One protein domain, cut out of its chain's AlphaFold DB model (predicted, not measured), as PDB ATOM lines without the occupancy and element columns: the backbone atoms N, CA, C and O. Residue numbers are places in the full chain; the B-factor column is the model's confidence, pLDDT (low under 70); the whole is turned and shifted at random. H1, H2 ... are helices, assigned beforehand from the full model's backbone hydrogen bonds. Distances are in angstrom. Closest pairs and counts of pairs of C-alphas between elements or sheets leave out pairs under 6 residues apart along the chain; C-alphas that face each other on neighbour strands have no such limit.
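This is residues 31 to 176 of the 195 residues of an uncharacterized protein of Pristionchus pacificus (UniProt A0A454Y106). A frame of helices shaped like a U: the long helix H6 is its base, H4 and H7 rise from opposite ends of it, and H1 and H2, crossing each other, fill the space between. H3 packs on H4 and the first turns of H6, and H5 lies outside the corner where H4 meets H6. The printed part has 146 residues with seven named helices, H1 to H7 in order, and no named strand; its class is all helix, the touching helices mostly crossed. It is compact, with a radius of gyration of the C-alphas of 15.9 A and spans of 43 by 36 by 27 A.

H2, residues 60 to 75, touches H1, residues 37 to 51, with residues 67 to 74 alone, opposite ways at a steep tilt of 59 degrees; the closest C-alphas are those of Ser 41 and Met 71, 5.3 A apart. H4, residues 93 to 110, has a kink of 35 degrees near residue 104; with residues 94 to 95 alone it touches H2, closest at C-alphas 66 and 95, 4.8 A. With residues 95 to 103 alone H4 touches H3, residues 78 to 86, closest at C-alphas 84 and 96, 5.1 A. H5, residues 115 to 121, is close to but not clearly touching H6, residues 124 to 150, closest at C-alphas 121 and 127, 6.0 A. H6 is the hub: residues 124 to 128 alone touch H4, about perpendicular at 85 degrees, closest at C-alphas 107 and 124, 5.9 A; 125 to 129 alone touch H3, closest at C-alphas 82 and 125, 6.2 A; 132 to 140 alone touch residues 40 to 44 of H1, closest at C-alphas 44 and 136, 6.3 A. H7, residues 155 to 172, touches residues 144 to 148 of H6 with residues 155 to 158 alone, closest at C-alphas 148 and 158, 6.0 A, and residues 37 to 39 of H1 with residues 162 to 170 alone, closest at C-alphas 39 and 166, 4.7 A. H4 and H7 are apart. Each O i to N i+4 pair is within hydrogen-bond range in H1, H3, H5 and H7; the counts are 11 of 12 in H2, 12 of 14 in H4 and 20 of 23 in H6.

H1 begins at C-alpha 37, (-32.883, -43.623, 0.111), and is 20.5 A long. H2 is 23.5 A, H4 24.5 A, and H6 37.1 A from C-alpha 124 at (-26.468, -46.165, -22.644). H7, 25.8 A, ends at C-alpha 172, (-29.917, -31.504, 7.239).

The C-alphas of Pro 89 and Gly 152, 47.0 A apart, are the two farthest apart. The printed part has no cut and no long link. The mean pLDDT of the printed part is 89.4, and residues 31 to 33 are under 70.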
ATOM      1  N   HIS A  31     -34.273 -53.842  -0.763       66.62
ATOM      2  CA  HIS A  31     -33.125 -52.985  -1.058       66.62
ATOM      3  C   HIS A  31     -32.917 -51.871  -0.023       66.62
ATOM      4  O   HIS A  31     -31.827 -51.287   0.026       66.62
ATOM      5  N   PHE A  32     -33.919 -51.589   0.810       66.00
ATOM      6  CA  PHE A  32     -33.886 -50.591   1.872       66.00
ATOM      7  C   PHE A  32     -33.652 -51.187   3.266       66.00
ATOM      8  O   PHE A  32     -33.468 -50.433   4.223       66.00
ATOM      9  N   ALA A  33     -33.519 -52.515   3.382       65.94
ATOM     10  CA  ALA A  33     -33.305 -53.200   4.658       65.94
ATOM     11  C   ALA A  33     -32.071 -52.697   5.425       65.94
ATOM     12  O   ALA A  33     -32.062 -52.703   6.650       65.94
ATOM     13  N   VAL A  34     -31.034 -52.218   4.734       71.44
ATOM     14  CA  VAL A  34     -29.762 -51.799   5.365       71.44
ATOM     15  C   VAL A  34     -29.361 -50.351   5.071       71.44
ATOM     16  O   VAL A  34     -28.363 -49.869   5.610       71.44
ATOM     17  N   SER A  35     -30.102 -49.669   4.192       79.62
ATOM     18  CA  SER A  35     -29.866 -48.274   3.812       79.62
ATOM     19  C   SER A  35     -31.157 -47.631   3.316       79.62
ATOM     20  O   SER A  35     -31.706 -48.098   2.320       79.62
ATOM     21  N   ASN A  36     -31.591 -46.520   3.906       82.44
ATOM     22  CA  ASN A  36     -32.707 -45.747   3.353       82.44
ATOM     23  C   ASN A  36     -32.273 -44.895   2.133       82.44
ATOM     24  O   ASN A  36     -31.070 -44.729   1.899       82.44
ATOM     25  N   PRO A  37     -33.212 -44.354   1.336       84.62
ATOM     26  CA  PRO A  37     -32.883 -43.623   0.111       84.62
ATOM     27  C   PRO A  37     -32.045 -42.361   0.317       84.62
ATOM     28  O   PRO A  37     -31.227 -42.044  -0.543       84.62
ATOM     29  N   ALA A  38     -32.219 -41.640   1.430       89.12
ATOM     30  CA  ALA A  38     -31.404 -40.464   1.725       89.12
ATOM     31  C   ALA A  38     -29.941 -40.875   1.950       89.12
ATOM     32  O   ALA A  38     -29.034 -40.314   1.345       89.12
ATOM     33  N   GLU A  39     -29.708 -41.922   2.741       88.81
ATOM     34  CA  GLU A  39     -28.365 -42.466   2.950       88.81
ATOM     35  C   GLU A  39     -27.770 -43.041   1.653       88.81
ATOM     36  O   GLU A  39     -26.610 -42.773   1.342       88.81
ATOM     37  N   LYS A  40     -28.566 -43.752   0.838       90.00
ATOM     38  CA  LYS A  40     -28.119 -44.216  -0.486       90.00
ATOM     39  C   LYS A  40     -27.725 -43.042  -1.369       90.00
ATOM     40  O   LYS A  40     -26.664 -43.070  -1.977       90.00
ATOM     41  N   SER A  41     -28.563 -42.013  -1.436       93.75
ATOM     42  CA  SER A  41     -28.293 -40.839  -2.256       93.75
ATOM     43  C   SER A  41     -27.017 -40.126  -1.821       93.75
ATOM     44  O   SER A  41     -26.182 -39.808  -2.667       93.75
ATOM     45  N   GLU A  42     -26.819 -39.958  -0.512       94.62
ATOM     46  CA  GLU A  42     -25.591 -39.400   0.050       94.62
ATOM     47  C   GLU A  42     -24.368 -40.184  -0.428       94.62
ATOM     48  O   GLU A  42     -23.493 -39.623  -1.086       94.62
ATOM     49  N   MET A  43     -24.348 -41.493  -0.178       93.31
ATOM     50  CA  MET A  43     -23.201 -42.346  -0.482       93.31
ATOM     51  C   MET A  43     -22.923 -42.439  -1.986       93.31
ATOM     52  O   MET A  43     -21.783 -42.283  -2.416       93.31
ATOM     53  N   ILE A  44     -23.960 -42.663  -2.797       95.38
ATOM     54  CA  ILE A  44     -23.826 -42.859  -4.246       95.38
ATOM     55  C   ILE A  44     -23.363 -41.568  -4.922       95.38
ATOM     56  O   ILE A  44     -22.467 -41.599  -5.767       95.38
ATOM     57  N   MET A  45     -23.940 -40.422  -4.550       96.56
ATOM     58  CA  MET A  45     -23.551 -39.145  -5.145       96.56
ATOM     59  C   MET A  45     -22.159 -38.705  -4.694       96.56
ATOM     60  O   MET A  45     -21.402 -38.178  -5.509       96.56
ATOM     61  N   GLU A  46     -21.789 -38.936  -3.433       95.31
ATOM     62  CA  GLU A  46     -20.427 -38.670  -2.967       95.31
ATOM     63  C   GLU A  46     -19.395 -39.515  -3.711       95.31
ATOM     64  O   GLU A  46     -18.430 -38.959  -4.243       95.31
ATOM     65  N   ASP A  47     -19.627 -40.822  -3.834       94.56
ATOM     66  CA  ASP A  47     -18.739 -41.715  -4.577       94.56
ATOM     67  C   ASP A  47     -18.649 -41.309  -6.056       94.56
ATOM     68  O   ASP A  47     -17.553 -41.271  -6.628       94.56
ATOM     69  N   LEU A  48     -19.770 -40.914  -6.673       95.38
ATOM     70  CA  LEU A  48     -19.791 -40.400  -8.043       95.38
ATOM     71  C   LEU A  48     -18.924 -39.143  -8.188       95.38
ATOM     72  O   LEU A  48     -18.140 -39.046  -9.134       95.38
ATOM     73  N   PHE A  49     -19.031 -38.191  -7.261       96.75
ATOM     74  CA  PHE A  49     -18.260 -36.947  -7.294       96.75
ATOM     75  C   PHE A  49     -16.784 -37.144  -6.949       96.75
ATOM     76  O   PHE A  49     -15.939 -36.409  -7.456       96.75
ATOM     77  N   ILE A  50     -16.440 -38.139  -6.133       95.19
ATOM     78  CA  ILE A  50     -15.046 -38.523  -5.892       95.19
ATOM     79  C   ILE A  50     -14.454 -39.154  -7.157       95.19
ATOM     80  O   ILE A  50     -13.344 -38.805  -7.565       95.19
ATOM     81  N   LYS A  51     -15.198 -40.062  -7.801       92.94
ATOM     82  CA  LYS A  51     -14.747 -40.780  -8.999       92.94
ATOM     83  C   LYS A  51     -14.679 -39.879 -10.233       92.94
ATOM     84  O   LYS A  51     -13.759 -40.009 -11.039       92.94
ATOM     85  N   TYR A  52     -15.622 -38.951 -10.367       94.25
ATOM     86  CA  TYR A  52     -15.701 -37.994 -11.467       94.25
ATOM     87  C   TYR A  52     -15.892 -36.565 -10.925       94.25
ATOM     88  O   TYR A  52     -16.990 -36.010 -11.003       94.25
ATOM     89  N   PRO A  53     -14.820 -35.915 -10.429       95.88
ATOM     90  CA  PRO A  53     -14.905 -34.585  -9.814       95.88
ATOM     91  C   PRO A  53     -15.501 -33.497 -10.708       95.88
ATOM     92  O   PRO A  53     -16.068 -32.531 -10.210       95.88
ATOM     93  N   THR A  54     -15.418 -33.659 -12.031       95.06
ATOM     94  CA  THR A  54     -16.016 -32.738 -13.007       95.06
ATOM     95  C   THR A  54     -17.544 -32.744 -13.007       95.06
ATOM     96  O   THR A  54     -18.135 -31.845 -13.593       95.06
ATOM     97  N   LEU A  55     -18.180 -33.753 -12.404       96.06
ATOM     98  CA  LEU A  55     -19.636 -33.840 -12.268       96.06
ATOM     99  C   LEU A  55     -20.158 -33.125 -11.018       96.06
ATOM    100  O   LEU A  55     -21.368 -32.958 -10.881       96.06
ATOM    101  N   LYS A  56     -19.276 -32.749 -10.087       97.00
ATOM    102  CA  LYS A  56     -19.671 -32.146  -8.817       97.00
ATOM    103  C   LYS A  56     -20.204 -30.723  -9.052       97.00
ATOM    104  O   LYS A  56     -19.477 -29.917  -9.637       97.00
ATOM    105  N   PRO A  57     -21.419 -30.387  -8.577       96.56
ATOM    106  CA  PRO A  57     -21.914 -29.014  -8.611       96.56
ATOM    107  C   PRO A  57     -21.006 -28.038  -7.854       96.56
ATOM    108  O   PRO A  57     -20.209 -28.432  -6.998       96.56
ATOM    109  N   ALA A  58     -21.122 -26.749  -8.172       94.69
ATOM    110  CA  ALA A  58     -20.200 -25.731  -7.676       94.69
ATOM    111  C   ALA A  58     -20.473 -25.343  -6.217       94.69
ATOM    112  O   ALA A  58     -19.550 -24.938  -5.507       94.69
ATOM    113  N   THR A  59     -21.728 -25.442  -5.779       96.19
ATOM    114  CA  THR A  59     -22.158 -25.008  -4.448       96.19
ATOM    115  C   THR A  59     -22.755 -26.146  -3.627       96.19
ATOM    116  O   THR A  59     -23.371 -27.067  -4.161       96.19
ATOM    117  N   ASP A  60     -22.649 -26.041  -2.302       94.25
ATOM    118  CA  ASP A  60     -23.255 -27.008  -1.375       94.25
ATOM    119  C   ASP A  60     -24.776 -27.087  -1.538       94.25
ATOM    120  O   ASP A  60     -25.364 -28.159  -1.419       94.25
ATOM    121  N   LYS A  61     -25.419 -25.963  -1.878       94.31
ATOM    122  CA  LYS A  61     -26.857 -25.925  -2.147       94.31
ATOM    123  C   LYS A  61     -27.224 -26.783  -3.360       94.31
ATOM    124  O   LYS A  61     -28.141 -27.591  -3.263       94.31
ATOM    125  N   GLU A  62     -26.506 -26.639  -4.471       95.75
ATOM    126  CA  GLU A  62     -26.736 -27.451  -5.675       95.75
ATOM    127  C   GLU A  62     -26.424 -28.930  -5.410       95.75
ATOM    128  O   GLU A  62     -27.162 -29.804  -5.853       95.75
ATOM    129  N   ILE A  63     -25.377 -29.229  -4.630       96.69
ATOM    130  CA  ILE A  63     -25.061 -30.604  -4.210       96.69
ATOM    131  C   ILE A  63     -26.239 -31.216  -3.443       96.69
ATOM    132  O   ILE A  63     -26.640 -32.343  -3.735       96.69
ATOM    133  N   ILE A  64     -26.813 -30.475  -2.492       95.19
ATOM    134  CA  ILE A  64     -27.992 -30.916  -1.740       95.19
ATOM    135  C   ILE A  64     -29.196 -31.101  -2.675       95.19
ATOM    136  O   ILE A  64     -29.894 -32.106  -2.568       95.19
ATOM    137  N   GLU A  65     -29.440 -30.188  -3.621       94.75
ATOM    138  CA  GLU A  65     -30.534 -30.316  -4.598       94.75
ATOM    139  C   GLU A  65     -30.381 -31.554  -5.497       94.75
ATOM    140  O   GLU A  65     -31.370 -32.244  -5.770       94.75
ATOM    141  N   VAL A  66     -29.150 -31.884  -5.906       96.38
ATOM    142  CA  VAL A  66     -28.852 -33.121  -6.639       96.38
ATOM    143  C   VAL A  66     -29.124 -34.344  -5.769       96.38
ATOM    144  O   VAL A  66     -29.803 -35.254  -6.233       96.38
ATOM    145  N   LYS A  67     -28.659 -34.363  -4.514       95.69
ATOM    146  CA  LYS A  67     -28.890 -35.477  -3.577       95.69
ATOM    147  C   LYS A  67     -30.385 -35.697  -3.307       95.69
ATOM    148  O   LYS A  67     -30.862 -36.828  -3.394       95.69
ATOM    149  N   LYS A  68     -31.163 -34.634  -3.083       92.75
ATOM    150  CA  LYS A  68     -32.630 -34.726  -2.958       92.75
ATOM    151  C   LYS A  68     -33.279 -35.283  -4.223       92.75
ATOM    152  O   LYS A  68     -34.036 -36.242  -4.162       92.75
ATOM    153  N   SER A  69     -32.926 -34.727  -5.379       93.81
ATOM    154  CA  SER A  69     -33.474 -35.186  -6.658       93.81
ATOM    155  C   SER A  69     -33.096 -36.637  -6.953       93.81
ATOM    156  O   SER A  69     -33.884 -37.363  -7.550       93.81
ATOM    157  N   PHE A  70     -31.892 -37.064  -6.567       95.19
ATOM    158  CA  PHE A  70     -31.432 -38.430  -6.787       95.19
ATOM    159  C   PHE A  70     -32.138 -39.415  -5.850       95.19
ATOM    160  O   PHE A  70     -32.472 -40.517  -6.266       95.19
ATOM    161  N   MET A  71     -32.446 -38.995  -4.621       91.06
ATOM    162  CA  MET A  71     -33.295 -39.759  -3.708       91.06
ATOM    163  C   MET A  71     -34.653 -40.072  -4.351       91.06
ATOM    164  O   MET A  71     -35.064 -41.226  -4.370       91.06
ATOM    165  N   GLU A  72     -35.309 -39.068  -4.939       89.50
ATOM    166  CA  GLU A  72     -36.566 -39.258  -5.676       89.50
ATOM    167  C   GLU A  72     -36.365 -40.104  -6.942       89.50
ATOM    168  O   GLU A  72     -37.182 -40.963  -7.257       89.50
ATOM    169  N   PHE A  73     -35.255 -39.907  -7.661       91.31
ATOM    170  CA  PHE A  73     -34.906 -40.681  -8.856       91.31
ATOM    171  C   PHE A  73     -34.822 -42.190  -8.586       91.31
ATOM    172  O   PHE A  73     -35.205 -42.970  -9.459       91.31
ATOM    173  N   LEU A  74     -34.350 -42.608  -7.405       88.44
ATOM    174  CA  LEU A  74     -34.268 -44.023  -7.018       88.44
ATOM    175  C   LEU A  74     -35.644 -44.707  -6.951       88.44
ATOM    176  O   LEU A  74     -35.717 -45.905  -7.201       88.44
ATOM    177  N   ASP A  75     -36.709 -43.958  -6.658       84.69
ATOM    178  CA  ASP A  75     -38.088 -44.468  -6.560       84.69
ATOM    179  C   ASP A  75     -38.874 -44.342  -7.885       84.69
ATOM    180  O   ASP A  75     -39.979 -44.851  -8.066       84.69
ATOM    181  N   MET A  76     -38.301 -43.657  -8.876       87.44
ATOM    182  CA  MET A  76     -38.948 -43.486 -10.172       87.44
ATOM    183  C   MET A  76     -38.855 -44.745 -11.033       87.44
ATOM    184  O   MET A  76     -37.837 -45.423 -11.095       87.44
ATOM    185  N   ASN A  77     -39.891 -44.986 -11.837       87.38
ATOM    186  CA  ASN A  77     -39.807 -45.990 -12.892       87.38
ATOM    187  C   ASN A  77     -38.777 -45.608 -13.979       87.38
ATOM    188  O   ASN A  77     -38.485 -44.431 -14.219       87.38
ATOM    189  N   HIS A  78     -38.309 -46.613 -14.724       86.38
ATOM    190  CA  HIS A  78     -37.308 -46.450 -15.784       86.38
ATOM    191  C   HIS A  78     -37.686 -45.438 -16.880       86.38
ATOM    192  O   HIS A  78     -36.809 -44.886 -17.542       86.38
ATOM    193  N   VAL A  79     -38.978 -45.179 -17.129       88.56
ATOM    194  CA  VAL A  79     -39.393 -44.179 -18.129       88.56
ATOM    195  C   VAL A  79     -39.036 -42.776 -17.642       88.56
ATOM    196  O   VAL A  79     -38.309 -42.066 -18.337       88.56
ATOM    197  N   LYS A  80     -39.448 -42.415 -16.422       89.56
ATOM    198  CA  LYS A  80     -39.128 -41.114 -15.810       89.56
ATOM    199  C   LYS A  80     -37.626 -40.933 -15.585       89.56
ATOM    200  O   LYS A  80     -37.083 -39.863 -15.853       89.56
ATOM    201  N   GLN A  81     -36.929 -41.987 -15.162       92.62
ATOM    202  CA  GLN A  81     -35.472 -41.949 -15.009       92.62
ATOM    203  C   GLN A  81     -34.775 -41.609 -16.337       92.62
ATOM    204  O   GLN A  81     -33.906 -40.734 -16.386       92.62
ATOM    205  N   ARG A  82     -35.202 -42.227 -17.448       91.81
ATOM    206  CA  ARG A  82     -34.670 -41.916 -18.785       91.81
ATOM    207  C   ARG A  82     -34.956 -40.481 -19.222       91.81
ATOM    208  O   ARG A  82     -34.087 -39.853 -19.828       91.81
ATOM    209  N   GLU A  83     -36.131 -39.941 -18.913       91.62
ATOM    210  CA  GLU A  83     -36.467 -38.539 -19.195       91.62
ATOM    211  C   GLU A  83     -35.498 -37.572 -18.496       91.62
ATOM    212  O   GLU A  83     -34.988 -36.644 -19.129       91.62
ATOM    213  N   ILE A  84     -35.158 -37.834 -17.228       92.00
ATOM    214  CA  ILE A  84     -34.199 -37.023 -16.463       92.00
ATOM    215  C   ILE A  84     -32.793 -37.112 -17.072       92.00
ATOM    216  O   ILE A  84     -32.164 -36.076 -17.303       92.00
ATOM    217  N   ILE A  85     -32.310 -38.321 -17.384       92.19
ATOM    218  CA  ILE A  85     -30.973 -38.538 -17.971       92.19
ATOM    219  C   ILE A  85     -30.841 -37.851 -19.340       92.19
ATOM    220  O   ILE A  85     -29.797 -37.287 -19.669       92.19
ATOM    221  N   THR A  86     -31.894 -37.893 -20.158       87.75
ATOM    222  CA  THR A  86     -31.876 -37.316 -21.515       87.75
ATOM    223  C   THR A  86     -32.072 -35.799 -21.537       87.75
ATOM    224  O   THR A  86     -31.864 -35.169 -22.578       87.75
ATOM    225  N   GLY A  87     -32.403 -35.188 -20.398       77.94
ATOM    226  CA  GLY A  87     -32.619 -33.748 -20.293       77.94
ATOM    227  C   GLY A  87     -33.974 -33.289 -20.817       77.94
ATOM    228  O   GLY A  87     -34.094 -32.143 -21.255       77.94
ATOM    229  N   HIS A  88     -34.986 -34.163 -20.793       80.19
ATOM    230  CA  HIS A  88     -36.366 -33.724 -20.978       80.19
ATOM    231  C   HIS A  88     -36.723 -32.716 -19.869       80.19
ATOM    232  O   HIS A  88     -36.194 -32.847 -18.762       80.19
ATOM    233  N   PRO A  89     -37.570 -31.698 -20.123       74.56
ATOM    234  CA  PRO A  89     -37.951 -30.737 -19.094       74.56
ATOM    235  C   PRO A  89     -38.445 -31.446 -17.830       74.56
ATOM    236  O   PRO A  89     -39.514 -32.049 -17.821       74.56
ATOM    237  N   SER A  90     -37.647 -31.376 -16.768       77.44
ATOM    238  CA  SER A  90     -37.950 -31.969 -15.473       77.44
ATOM    239  C   SER A  90     -37.746 -30.929 -14.378       77.44
ATOM    240  O   SER A  90     -37.037 -29.929 -14.548       77.44
ATOM    241  N   GLN A  91     -38.375 -31.166 -13.234       83.69
ATOM    242  CA  GLN A  91     -38.116 -30.393 -12.021       83.69
ATOM    243  C   GLN A  91     -36.708 -30.661 -11.447       83.69
ATOM    244  O   GLN A  91     -36.182 -29.837 -10.707       83.69
ATOM    245  N   HIS A  92     -36.049 -31.748 -11.869       89.75
ATOM    246  CA  HIS A  92     -34.730 -32.199 -11.411       89.75
ATOM    247  C   HIS A  92     -33.593 -31.629 -12.270       89.75
ATOM    248  O   HIS A  92     -32.783 -32.377 -12.816       89.75
ATOM    249  N   LYS A  93     -33.544 -30.302 -12.441       90.62
ATOM    250  CA  LYS A  93     -32.618 -29.646 -13.386       90.62
ATOM    251  C   LYS A  93     -31.146 -29.951 -13.102       90.62
ATOM    252  O   LYS A  93     -30.433 -30.352 -14.019       90.62
ATOM    253  N   GLU A  94     -30.719 -29.807 -11.850       93.19
ATOM    254  CA  GLU A  94     -29.321 -30.038 -11.466       93.19
ATOM    255  C   GLU A  94     -28.927 -31.509 -11.615       93.19
ATOM    256  O   GLU A  94     -27.905 -31.828 -12.221       93.19
ATOM    257  N   LEU A  95     -29.785 -32.431 -11.164       95.38
ATOM    258  CA  LEU A  95     -29.545 -33.862 -11.355       95.38
ATOM    259  C   LEU A  95     -29.493 -34.219 -12.842       95.38
ATOM    260  O   LEU A  95     -28.609 -34.952 -13.271       95.38
ATOM    261  N   SER A  96     -30.415 -33.686 -13.644       94.81
ATOM    262  CA  SER A  96     -30.436 -33.908 -15.089       94.81
ATOM    263  C   SER A  96     -29.128 -33.466 -15.747       94.81
ATOM    264  O   SER A  96     -28.587 -34.189 -16.585       94.81
ATOM    265  N   HIS A  97     -28.572 -32.322 -15.333       93.88
ATOM    266  CA  HIS A  97     -27.265 -31.879 -15.808       93.88
ATOM    267  C   HIS A  97     -26.163 -32.890 -15.454       93.88
ATOM    268  O   HIS A  97     -25.449 -33.351 -16.349       93.88
ATOM    269  N   VAL A  98     -26.082 -33.299 -14.183       95.81
ATOM    270  CA  VAL A  98     -25.102 -34.286 -13.698       95.81
ATOM    271  C   VAL A  98     -25.211 -35.609 -14.460       95.81
ATOM    272  O   VAL A  98     -24.209 -36.117 -14.965       95.81
ATOM    273  N   LEU A  99     -26.422 -36.154 -14.603       96.12
ATOM    274  CA  LEU A  99     -26.657 -37.439 -15.264       96.12
ATOM    275  C   LEU A  99     -26.399 -37.384 -16.770       96.12
ATOM    276  O   LEU A  99     -25.935 -38.366 -17.349       96.12
ATOM    277  N   LYS A 100     -26.640 -36.241 -17.415       93.81
ATOM    278  CA  LYS A 100     -26.309 -36.048 -18.828       93.81
ATOM    279  C   LYS A 100     -24.801 -36.047 -19.060       93.81
ATOM    280  O   LYS A 100     -24.332 -36.676 -20.007       93.81
ATOM    281  N   GLU A 101     -24.035 -35.361 -18.214       94.38
ATOM    282  CA  GLU A 101     -22.572 -35.387 -18.302       94.38
ATOM    283  C   GLU A 101     -22.017 -36.769 -17.942       94.38
ATOM    284  O   GLU A 101     -21.141 -37.279 -18.644       94.38
ATOM    285  N   PHE A 102     -22.586 -37.432 -16.933       95.75
ATOM    286  CA  PHE A 102     -22.233 -38.809 -16.604       95.75
ATOM    287  C   PHE A 102     -22.522 -39.774 -17.760       95.75
ATOM    288  O   PHE A 102     -21.675 -40.595 -18.096       95.75
ATOM    289  N   SER A 103     -23.660 -39.627 -18.444       94.88
ATOM    290  CA  SER A 103     -24.026 -40.441 -19.609       94.88
ATOM    291  C   SER A 103     -22.981 -40.370 -20.727       94.88
ATOM    292  O   SER A 103     -22.622 -41.398 -21.298       94.88
ATOM    293  N   LYS A 104     -22.388 -39.192 -20.977       93.31
ATOM    294  CA  LYS A 104     -21.285 -39.046 -21.950       93.31
ATOM    295  C   LYS A 104     -20.033 -39.829 -21.549       93.31
ATOM    296  O   LYS A 104     -19.312 -40.323 -22.416       93.31
ATOM    297  N   LEU A 105     -19.742 -39.908 -20.249       92.31
ATOM    298  CA  LEU A 105     -18.635 -40.715 -19.729       92.31
ATOM    299  C   LEU A 105     -18.967 -42.206 -19.857       92.31
ATOM    300  O   LEU A 105     -18.139 -42.983 -20.339       92.31
ATOM    301  N   ALA A 106     -20.201 -42.570 -19.508       92.88
ATOM    302  CA  ALA A 106     -20.715 -43.928 -19.541       92.88
ATOM    303  C   ALA A 106     -20.790 -44.510 -20.961       92.88
ATOM    304  O   ALA A 106     -20.578 -45.707 -21.109       92.88
ATOM    305  N   THR A 107     -20.985 -43.702 -22.014       94.19
ATOM    306  CA  THR A 107     -20.945 -44.178 -23.413       94.19
ATOM    307  C   THR A 107     -19.671 -44.971 -23.711       94.19
ATOM    308  O   THR A 107     -19.731 -46.065 -24.256       94.19
ATOM    309  N   LYS A 108     -18.506 -44.466 -23.283       90.12
ATOM    310  CA  LYS A 108     -17.219 -45.137 -23.534       90.12
ATOM    311  C   LYS A 108     -17.059 -46.443 -22.760       90.12
ATOM    312  O   LYS A 108     -16.225 -47.266 -23.130       90.12
ATOM    313  N   GLU A 109     -17.754 -46.582 -21.635       90.69
ATOM    314  CA  GLU A 109     -17.783 -47.820 -20.857       90.69
ATOM    315  C   GLU A 109     -18.765 -48.814 -21.485       90.69
ATOM    316  O   GLU A 109     -18.411 -49.972 -21.669       90.69
ATOM    317  N   PHE A 110     -19.935 -48.339 -21.917       93.31
ATOM    318  CA  PHE A 110     -20.954 -49.124 -22.612       93.31
ATOM    319  C   PHE A 110     -20.430 -49.757 -23.910       93.31
ATOM    320  O   PHE A 110     -20.673 -50.930 -24.185       93.31
ATOM    321  N   ASP A 111     -19.624 -49.021 -24.680       92.56
ATOM    322  CA  ASP A 111     -19.002 -49.531 -25.910       92.56
ATOM    323  C   ASP A 111     -18.017 -50.693 -25.661       92.56
ATOM    324  O   ASP A 111     -17.651 -51.410 -26.594       92.56
ATOM    325  N   LYS A 112     -17.580 -50.898 -24.412       92.44
ATOM    326  CA  LYS A 112     -16.677 -51.992 -24.019       92.44
ATOM    327  C   LYS A 112     -17.403 -53.228 -23.495       92.44
ATOM    328  O   LYS A 112     -16.735 -54.237 -23.283       92.44
ATOM    329  N   LEU A 113     -18.713 -53.143 -23.266       91.00
ATOM    330  CA  LEU A 113     -19.525 -54.289 -22.872       91.00
ATOM    331  C   LEU A 113     -19.569 -55.331 -23.994       91.00
ATOM    332  O   LEU A 113     -19.346 -55.018 -25.171       91.00
ATOM    333  N   THR A 114     -19.855 -56.572 -23.622       92.75
ATOM    334  CA  THR A 114     -20.115 -57.647 -24.582       92.75
ATOM    335  C   THR A 114     -21.396 -57.371 -25.377       92.75
ATOM    336  O   THR A 114     -22.223 -56.540 -24.997       92.75
ATOM    337  N   ASP A 115     -21.564 -58.050 -26.516       93.62
ATOM    338  CA  ASP A 115     -22.788 -57.916 -27.316       93.62
ATOM    339  C   ASP A 115     -24.033 -58.341 -26.525       93.62
ATOM    340  O   ASP A 115     -25.056 -57.668 -26.613       93.62
ATOM    341  N   GLU A 116     -23.912 -59.383 -25.699       93.06
ATOM    342  CA  GLU A 116     -24.984 -59.886 -24.834       93.06
ATOM    343  C   GLU A 116     -25.385 -58.858 -23.763       93.06
ATOM    344  O   GLU A 116     -26.562 -58.528 -23.634       93.06
ATOM    345  N   GLU A 117     -24.418 -58.258 -23.062       92.19
ATOM    346  CA  GLU A 117     -24.687 -57.203 -22.073       92.19
ATOM    347  C   GLU A 117     -25.295 -55.946 -22.716       92.19
ATOM    348  O   GLU A 117     -26.186 -55.306 -22.149       92.19
ATOM    349  N   ARG A 118     -24.837 -55.572 -23.921       93.31
ATOM    350  CA  ARG A 118     -25.423 -54.445 -24.665       93.31
ATOM    351  C   ARG A 118     -26.836 -54.737 -25.138       93.31
ATOM    352  O   ARG A 118     -27.651 -53.817 -25.140       93.31
ATOM    353  N   GLU A 119     -27.116 -55.965 -25.560       93.12
ATOM    354  CA  GLU A 119     -28.459 -56.395 -25.942       93.12
ATOM    355  C   GLU A 119     -29.395 -56.377 -24.731       93.12
ATOM    356  O   GLU A 119     -30.485 -55.815 -24.822       93.12
ATOM    357  N   PHE A 120     -28.933 -56.891 -23.587       92.06
ATOM    358  CA  PHE A 120     -29.671 -56.890 -22.326       92.06
ATOM    359  C   PHE A 120     -30.055 -55.472 -21.876       92.06
ATOM    360  O   PHE A 120     -31.224 -55.196 -21.610       92.06
ATOM    361  N   LEU A 121     -29.092 -54.546 -21.847       92.31
ATOM    362  CA  LEU A 121     -29.341 -53.158 -21.437       92.31
ATOM    363  C   LEU A 121     -30.048 -52.335 -22.521       92.31
ATOM    364  O   LEU A 121     -30.747 -51.368 -22.229       92.31
ATOM    365  N   GLY A 122     -29.825 -52.652 -23.794       92.19
ATOM    366  CA  GLY A 122     -30.380 -51.968 -24.959       92.19
ATOM    367  C   GLY A 122     -29.776 -50.588 -25.259       92.19
ATOM    368  O   GLY A 122     -29.532 -50.272 -26.427       92.19
ATOM    369  N   LYS A 123     -29.555 -49.724 -24.256       93.69
ATOM    370  CA  LYS A 123     -29.081 -48.336 -24.448       93.69
ATOM    371  C   LYS A 123     -28.163 -47.853 -23.323       93.69
ATOM    372  O   LYS A 123     -28.285 -48.255 -22.173       93.69
ATOM    373  N   VAL A 124     -27.334 -46.848 -23.631       93.81
ATOM    374  CA  VAL A 124     -26.468 -46.165 -22.644       93.81
ATOM    375  C   VAL A 124     -27.267 -45.575 -21.476       93.81
ATOM    376  O   VAL A 124     -26.781 -45.552 -20.352       93.81
ATOM    377  N   THR A 125     -28.492 -45.094 -21.704       93.69
ATOM    378  CA  THR A 125     -29.338 -44.573 -20.618       93.69
ATOM    379  C   THR A 125     -29.710 -45.651 -19.611       93.69
ATOM    380  O   THR A 125     -29.708 -45.385 -18.417       93.69
ATOM    381  N   ASP A 126     -29.993 -46.859 -20.094       93.25
ATOM    382  CA  ASP A 126     -30.326 -47.997 -19.244       93.25
ATOM    383  C   ASP A 126     -29.060 -48.515 -18.537       93.25
ATOM    384  O   ASP A 126     -29.117 -48.840 -17.359       93.25
ATOM    385  N   TYR A 127     -27.885 -48.429 -19.177       94.56
ATOM    386  CA  TYR A 127     -26.597 -48.641 -18.498       94.56
ATOM    387  C   TYR A 127     -26.339 -47.625 -17.376       94.56
ATOM    388  O   TYR A 127     -25.894 -47.999 -16.298       94.56
ATOM    389  N   VAL A 128     -26.626 -46.336 -17.582       94.25
ATOM    390  CA  VAL A 128     -26.489 -45.318 -16.521       94.25
ATOM    391  C   VAL A 128     -27.399 -45.634 -15.336       94.25
ATOM    392  O   VAL A 128     -26.950 -45.531 -14.195       94.25
ATOM    393  N   ILE A 129     -28.647 -46.035 -15.606       93.12
ATOM    394  CA  ILE A 129     -29.578 -46.487 -14.568       93.12
ATOM    395  C   ILE A 129     -28.974 -47.687 -13.843       93.12
ATOM    396  O   ILE A 129     -28.750 -47.590 -12.645       93.12
ATOM    397  N   HIS A 130     -28.587 -48.742 -14.565       92.12
ATOM    398  CA  HIS A 130     -27.951 -49.935 -13.997       92.12
ATOM    399  C   HIS A 130     -26.801 -49.591 -13.049       92.12
ATOM    400  O   HIS A 130     -26.778 -50.013 -11.894       92.12
ATOM    401  N   LYS A 131     -25.862 -48.750 -13.495       91.56
ATOM    402  CA  LYS A 131     -24.718 -48.343 -12.673       91.56
ATOM    403  C   LYS A 131     -25.177 -47.701 -11.369       91.56
ATOM    404  O   LYS A 131     -24.706 -48.093 -10.310       91.56
ATOM    405  N   LEU A 132     -26.098 -46.744 -11.434       91.94
ATOM    406  CA  LEU A 132     -26.489 -45.938 -10.277       91.94
ATOM    407  C   LEU A 132     -27.516 -46.618  -9.360       91.94
ATOM    408  O   LEU A 132     -27.488 -46.377  -8.157       91.94
ATOM    409  N   THR A 133     -28.410 -47.449  -9.896       88.31
ATOM    410  CA  THR A 133     -29.554 -48.012  -9.156       88.31
ATOM    411  C   THR A 133     -29.398 -49.490  -8.832       88.31
ATOM    412  O   THR A 133     -30.001 -49.950  -7.871       88.31
ATOM    413  N   VAL A 134     -28.597 -50.233  -9.598       88.81
ATOM    414  CA  VAL A 134     -28.338 -51.660  -9.361       88.81
ATOM    415  C   VAL A 134     -26.967 -51.805  -8.713       88.81
ATOM    416  O   VAL A 134     -26.855 -52.165  -7.538       88.81
ATOM    417  N   GLN A 135     -25.911 -51.439  -9.441       88.88
ATOM    418  CA  GLN A 135     -24.538 -51.677  -9.003       88.88
ATOM    419  C   GLN A 135     -24.186 -50.890  -7.733       88.88
ATOM    420  O   GLN A 135     -23.710 -51.475  -6.757       88.88
ATOM    421  N   GLU A 136     -24.400 -49.571  -7.719       89.75
ATOM    422  CA  GLU A 136     -24.064 -48.767  -6.538       89.75
ATOM    423  C   GLU A 136     -24.971 -49.087  -5.337       89.75
ATOM    424  O   GLU A 136     -24.505 -49.122  -4.198       89.75
ATOM    425  N   VAL A 137     -26.237 -49.447  -5.565       87.62
ATOM    426  CA  VAL A 137     -27.139 -49.869  -4.483       87.62
ATOM    427  C   VAL A 137     -26.685 -51.191  -3.856       87.62
ATOM    428  O   VAL A 137     -26.665 -51.291  -2.626       87.62
ATOM    429  N   LEU A 138     -26.252 -52.173  -4.658       86.88
ATOM    430  CA  LEU A 138     -25.642 -53.409  -4.152       86.88
ATOM    431  C   LEU A 138     -24.370 -53.141  -3.348       86.88
ATOM    432  O   LEU A 138     -24.132 -53.804  -2.339       86.88
ATOM    433  N   LYS A 139     -23.537 -52.190  -3.780       88.44
ATOM    434  CA  LYS A 139     -22.319 -51.824  -3.044       88.44
ATOM    435  C   LYS A 139     -22.643 -51.221  -1.687       88.44
ATOM    436  O   LYS A 139     -22.039 -51.632  -0.699       88.44
ATOM    437  N   VAL A 140     -23.605 -50.297  -1.627       88.75
ATOM    438  CA  VAL A 140     -24.083 -49.737  -0.355       88.75
ATOM    439  C   VAL A 140     -24.602 -50.856   0.545       88.75
ATOM    440  O   VAL A 140     -24.213 -50.923   1.708       88.75
ATOM    441  N   TYR A 141     -25.413 -51.768  -0.003       85.19
ATOM    442  CA  TYR A 141     -25.964 -52.899   0.742       85.19
ATOM    443  C   TYR A 141     -24.861 -53.764   1.368       85.19
ATOM    444  O   TYR A 141     -24.785 -53.886   2.590       85.19
ATOM    445  N   LYS A 142     -23.937 -54.267   0.538       85.31
ATOM    446  CA  LYS A 142     -22.814 -55.108   0.977       85.31
ATOM    447  C   LYS A 142     -21.938 -54.400   2.007       85.31
ATOM    448  O   LYS A 142     -21.613 -54.983   3.035       85.31
ATOM    449  N   LYS A 143     -21.599 -53.127   1.776       87.25
ATOM    450  CA  LYS A 143     -20.778 -52.339   2.705       87.25
ATOM    451  C   LYS A 143     -21.432 -52.240   4.085       87.25
ATOM    452  O   LYS A 143     -20.752 -52.431   5.091       87.25
ATOM    453  N   LYS A 144     -22.736 -51.960   4.139       86.00
ATOM    454  CA  LYS A 144     -23.479 -51.799   5.398       86.00
ATOM    455  C   LYS A 144     -23.638 -53.122   6.138       86.00
ATOM    456  O   LYS A 144     -23.436 -53.149   7.350       86.00
ATOM    457  N   GLU A 145     -23.930 -54.210   5.430       84.44
ATOM    458  CA  GLU A 145     -23.942 -55.548   6.027       84.44
ATOM    459  C   GLU A 145     -22.569 -55.930   6.588       84.44
ATOM    460  O   GLU A 145     -22.461 -56.317   7.748       84.44
ATOM    461  N   GLU A 146     -21.497 -55.766   5.810       85.88
ATOM    462  CA  GLU A 146     -20.133 -56.087   6.241       85.88
ATOM    463  C   GLU A 146     -19.682 -55.247   7.444       85.88
ATOM    464  O   GLU A 146     -19.008 -55.747   8.346       85.88
ATOM    465  N   GLU A 147     -20.000 -53.952   7.474       86.06
ATOM    466  CA  GLU A 147     -19.748 -53.087   8.632       86.06
ATOM    467  C   GLU A 147     -20.568 -53.524   9.848       86.06
ATOM    468  O   GLU A 147     -20.011 -53.657  10.940       86.06
ATOM    469  N   GLY A 148     -21.856 -53.811   9.663       85.50
ATOM    470  CA  GLY A 148     -22.738 -54.256  10.736       85.50
ATOM    471  C   GLY A 148     -22.295 -55.579  11.352       85.50
ATOM    472  O   GLY A 148     -22.116 -55.658  12.566       85.50
ATOM    473  N   PHE A 149     -22.000 -56.586  10.528       82.56
ATOM    474  CA  PHE A 149     -21.501 -57.874  11.004       82.56
ATOM    475  C   PHE A 149     -20.143 -57.755  11.695       82.56
ATOM    476  O   PHE A 149     -19.930 -58.385  12.732       82.56
ATOM    477  N   ARG A 150     -19.229 -56.915  11.186       87.44
ATOM    478  CA  ARG A 150     -17.949 -56.642  11.867       87.44
ATOM    479  C   ARG A 150     -18.139 -56.004  13.242       87.44
ATOM    480  O   ARG A 150     -17.347 -56.278  14.139       87.44
ATOM    481  N   ASN A 151     -19.184 -55.198  13.411       86.81
ATOM    482  CA  ASN A 151     -19.542 -54.574  14.685       86.81
ATOM    483  C   ASN A 151     -20.410 -55.472  15.585       86.81
ATOM    484  O   ASN A 151     -20.734 -55.075  16.703       86.81
ATOM    485  N   GLY A 152     -20.762 -56.679  15.130       88.56
ATOM    486  CA  GLY A 152     -21.597 -57.627  15.871       88.56
ATOM    487  C   GLY A 152     -23.086 -57.274  15.893       88.56
ATOM    488  O   GLY A 152     -23.798 -57.777  16.761       88.56
ATOM    489  N   TRP A 153     -23.549 -56.420  14.980       86.75
ATOM    490  CA  TRP A 153     -24.953 -56.024  14.884       86.75
ATOM    491  C   TRP A 153     -25.793 -57.069  14.162       86.75
ATOM    492  O   TRP A 153     -25.337 -57.718  13.217       86.75
ATOM    493  N   ILE A 154     -27.049 -57.189  14.583       85.94
ATOM    494  CA  ILE A 154     -28.061 -57.954  13.849       85.94
ATOM    495  C   ILE A 154     -28.715 -57.089  12.761       85.94
ATOM    496  O   ILE A 154     -28.670 -55.860  12.817       85.94
ATOM    497  N   ALA A 155     -29.363 -57.724  11.781       81.06
ATOM    498  CA  ALA A 155     -29.997 -57.034  10.653       81.06
ATOM    499  C   ALA A 155     -30.970 -55.918  11.090       81.06
ATOM    500  O   ALA A 155     -30.932 -54.817  10.547       81.06
ATOM    501  N   GLU A 156     -31.776 -56.165  12.128       82.44
ATOM    502  CA  GLU A 156     -32.712 -55.176  12.681       82.44
ATOM    503  C   GLU A 156     -31.998 -53.925  13.233       82.44
ATOM    504  O   GLU A 156     -32.470 -52.799  13.065       82.44
ATOM    505  N   GLU A 157     -30.830 -54.091  13.858       84.88
ATOM    506  CA  GLU A 157     -30.042 -52.975  14.386       84.88
ATOM    507  C   GLU A 157     -29.418 -52.151  13.258       84.88
ATOM    508  O   GLU A 157     -29.470 -50.919  13.299       84.88
ATOM    509  N   ILE A 158     -28.880 -52.818  12.230       83.88
ATOM    510  CA  ILE A 158     -28.343 -52.167  11.025       83.88
ATOM    511  C   ILE A 158     -29.439 -51.325  10.366       83.88
ATOM    512  O   ILE A 158     -29.217 -50.150  10.061       83.88
ATOM    513  N   HIS A 159     -30.630 -51.908  10.216       81.50
ATOM    514  CA  HIS A 159     -31.795 -51.237   9.657       81.50
ATOM    515  C   HIS A 159     -32.163 -49.983  10.455       81.50
ATOM    516  O   HIS A 159     -32.205 -48.875   9.916       81.50
ATOM    517  N   LYS A 160     -32.359 -50.122  11.771       83.00
ATOM    518  CA  LYS A 160     -32.744 -49.009  12.647       83.00
ATOM    519  C   LYS A 160     -31.722 -47.872  12.627       83.00
ATOM    520  O   LYS A 160     -32.103 -46.702  12.592       83.00
ATOM    521  N   LEU A 161     -30.429 -48.201  12.645       83.44
ATOM    522  CA  LEU A 161     -29.357 -47.209  12.563       83.44
ATOM    523  C   LEU A 161     -29.363 -46.479  11.222       83.44
ATOM    524  O   LEU A 161     -29.212 -45.258  11.201       83.44
ATOM    525  N   SER A 162     -29.575 -47.199  10.122       83.06
ATOM    526  CA  SER A 162     -29.714 -46.577   8.808       83.06
ATOM    527  C   SER A 162     -30.903 -45.615   8.750       83.06
ATOM    528  O   SER A 162     -30.750 -44.474   8.308       83.06
ATOM    529  N   MET A 163     -32.065 -46.031   9.261       80.69
ATOM    530  CA  MET A 163     -33.265 -45.193   9.275       80.69
ATOM    531  C   MET A 163     -33.025 -43.878  10.019       80.69
ATOM    532  O   MET A 163     -33.319 -42.808   9.486       80.69
ATOM    533  N   LEU A 164     -32.417 -43.943  11.207       83.00
ATOM    534  CA  LEU A 164     -32.048 -42.754  11.978       83.00
ATOM    535  C   LEU A 164     -31.033 -41.877  11.238       83.00
ATOM    536  O   LEU A 164     -31.170 -40.653  11.219       83.00
ATOM    537  N   HIS A 165     -30.022 -42.490  10.620       85.38
ATOM    538  CA  HIS A 165     -28.984 -41.751   9.916       85.38
ATOM    539  C   HIS A 165     -29.544 -41.010   8.703       85.38
ATOM    540  O   HIS A 165     -29.343 -39.802   8.582       85.38
ATOM    541  N   GLY A 166     -30.299 -41.679   7.832       85.19
ATOM    542  CA  GLY A 166     -30.853 -40.987   6.674       85.19
ATOM    543  C   GLY A 166     -31.970 -40.002   7.021       85.19
ATOM    544  O   GLY A 166     -32.070 -38.981   6.351       85.19
ATOM    545  N   ALA A 167     -32.725 -40.205   8.109       83.19
ATOM    546  CA  ALA A 167     -33.617 -39.164   8.630       83.19
ATOM    547  C   ALA A 167     -32.828 -37.913   9.061       83.19
ATOM    548  O   ALA A 167     -33.223 -36.788   8.754       83.19
ATOM    549  N   SER A 168     -31.670 -38.094   9.708       87.44
ATOM    550  CA  SER A 168     -30.766 -36.988  10.046       87.44
ATOM    551  C   SER A 168     -30.207 -36.290   8.802       87.44
ATOM    552  O   SER A 168     -30.134 -35.060   8.779       87.44
ATOM    553  N   LEU A 169     -29.823 -37.046   7.767       89.81
ATOM    554  CA  LEU A 169     -29.350 -36.484   6.499       89.81
ATOM    555  C   LEU A 169     -30.447 -35.660   5.828       89.81
ATOM    556  O   LEU A 169     -30.232 -34.495   5.505       89.81
ATOM    557  N   ALA A 170     -31.649 -36.212   5.703       85.94
ATOM    558  CA  ALA A 170     -32.759 -35.515   5.080       85.94
ATOM    559  C   ALA A 170     -33.164 -34.242   5.841       85.94
ATOM    560  O   ALA A 170     -33.376 -33.200   5.215       85.94
ATOM    561  N   ASN A 171     -33.155 -34.283   7.179       87.06
ATOM    562  CA  ASN A 171     -33.341 -33.090   8.007       87.06
ATOM    563  C   ASN A 171     -32.285 -32.019   7.701       87.06
ATOM    564  O   ASN A 171     -32.602 -30.844   7.539       87.06
ATOM    565  N   SER A 172     -31.015 -32.424   7.571       89.56
ATOM    566  CA  SER A 172     -29.917 -31.504   7.239       89.56
ATOM    567  C   SER A 172     -30.075 -30.871   5.855       89.56
ATOM    568  O   SER A 172     -29.584 -29.770   5.607       89.56
ATOM    569  N   TRP A 173     -30.811 -31.534   4.965       90.12
ATOM    570  CA  TRP A 173     -31.172 -31.006   3.658       90.12
ATOM    571  C   TRP A 173     -32.424 -30.119   3.710       90.12
ATOM    572  O   TRP A 173     -32.759 -29.487   2.709       90.12
ATOM    573  N   GLY A 174     -33.124 -30.039   4.842       85.94
ATOM    574  CA  GLY A 174     -34.377 -29.301   5.002       85.94
ATOM    575  C   GLY A 174     -35.595 -30.038   4.444       85.94
ATOM    576  O   GLY A 174     -36.478 -29.392   3.884       85.94
ATOM    577  N   LEU A 175     -35.600 -31.372   4.502       82.88
ATOM    578  CA  LEU A 175     -36.797 -32.200   4.325       82.88
ATOM    579  C   LEU A 175     -37.366 -32.556   5.700       82.88
ATOM    580  O   LEU A 175     -36.589 -32.729   6.641       82.88
ATOM    581  N   ASP A 176     -38.690 -32.670   5.814       76.25
ATOM    582  CA  ASP A 176     -39.316 -33.076   7.071       76.25
ATOM    583  C   ASP A 176     -38.992 -34.557   7.361       76.25
ATOM    584  O   ASP A 176     -39.335 -35.438   6.564       76.25
TER     585      ASP A 176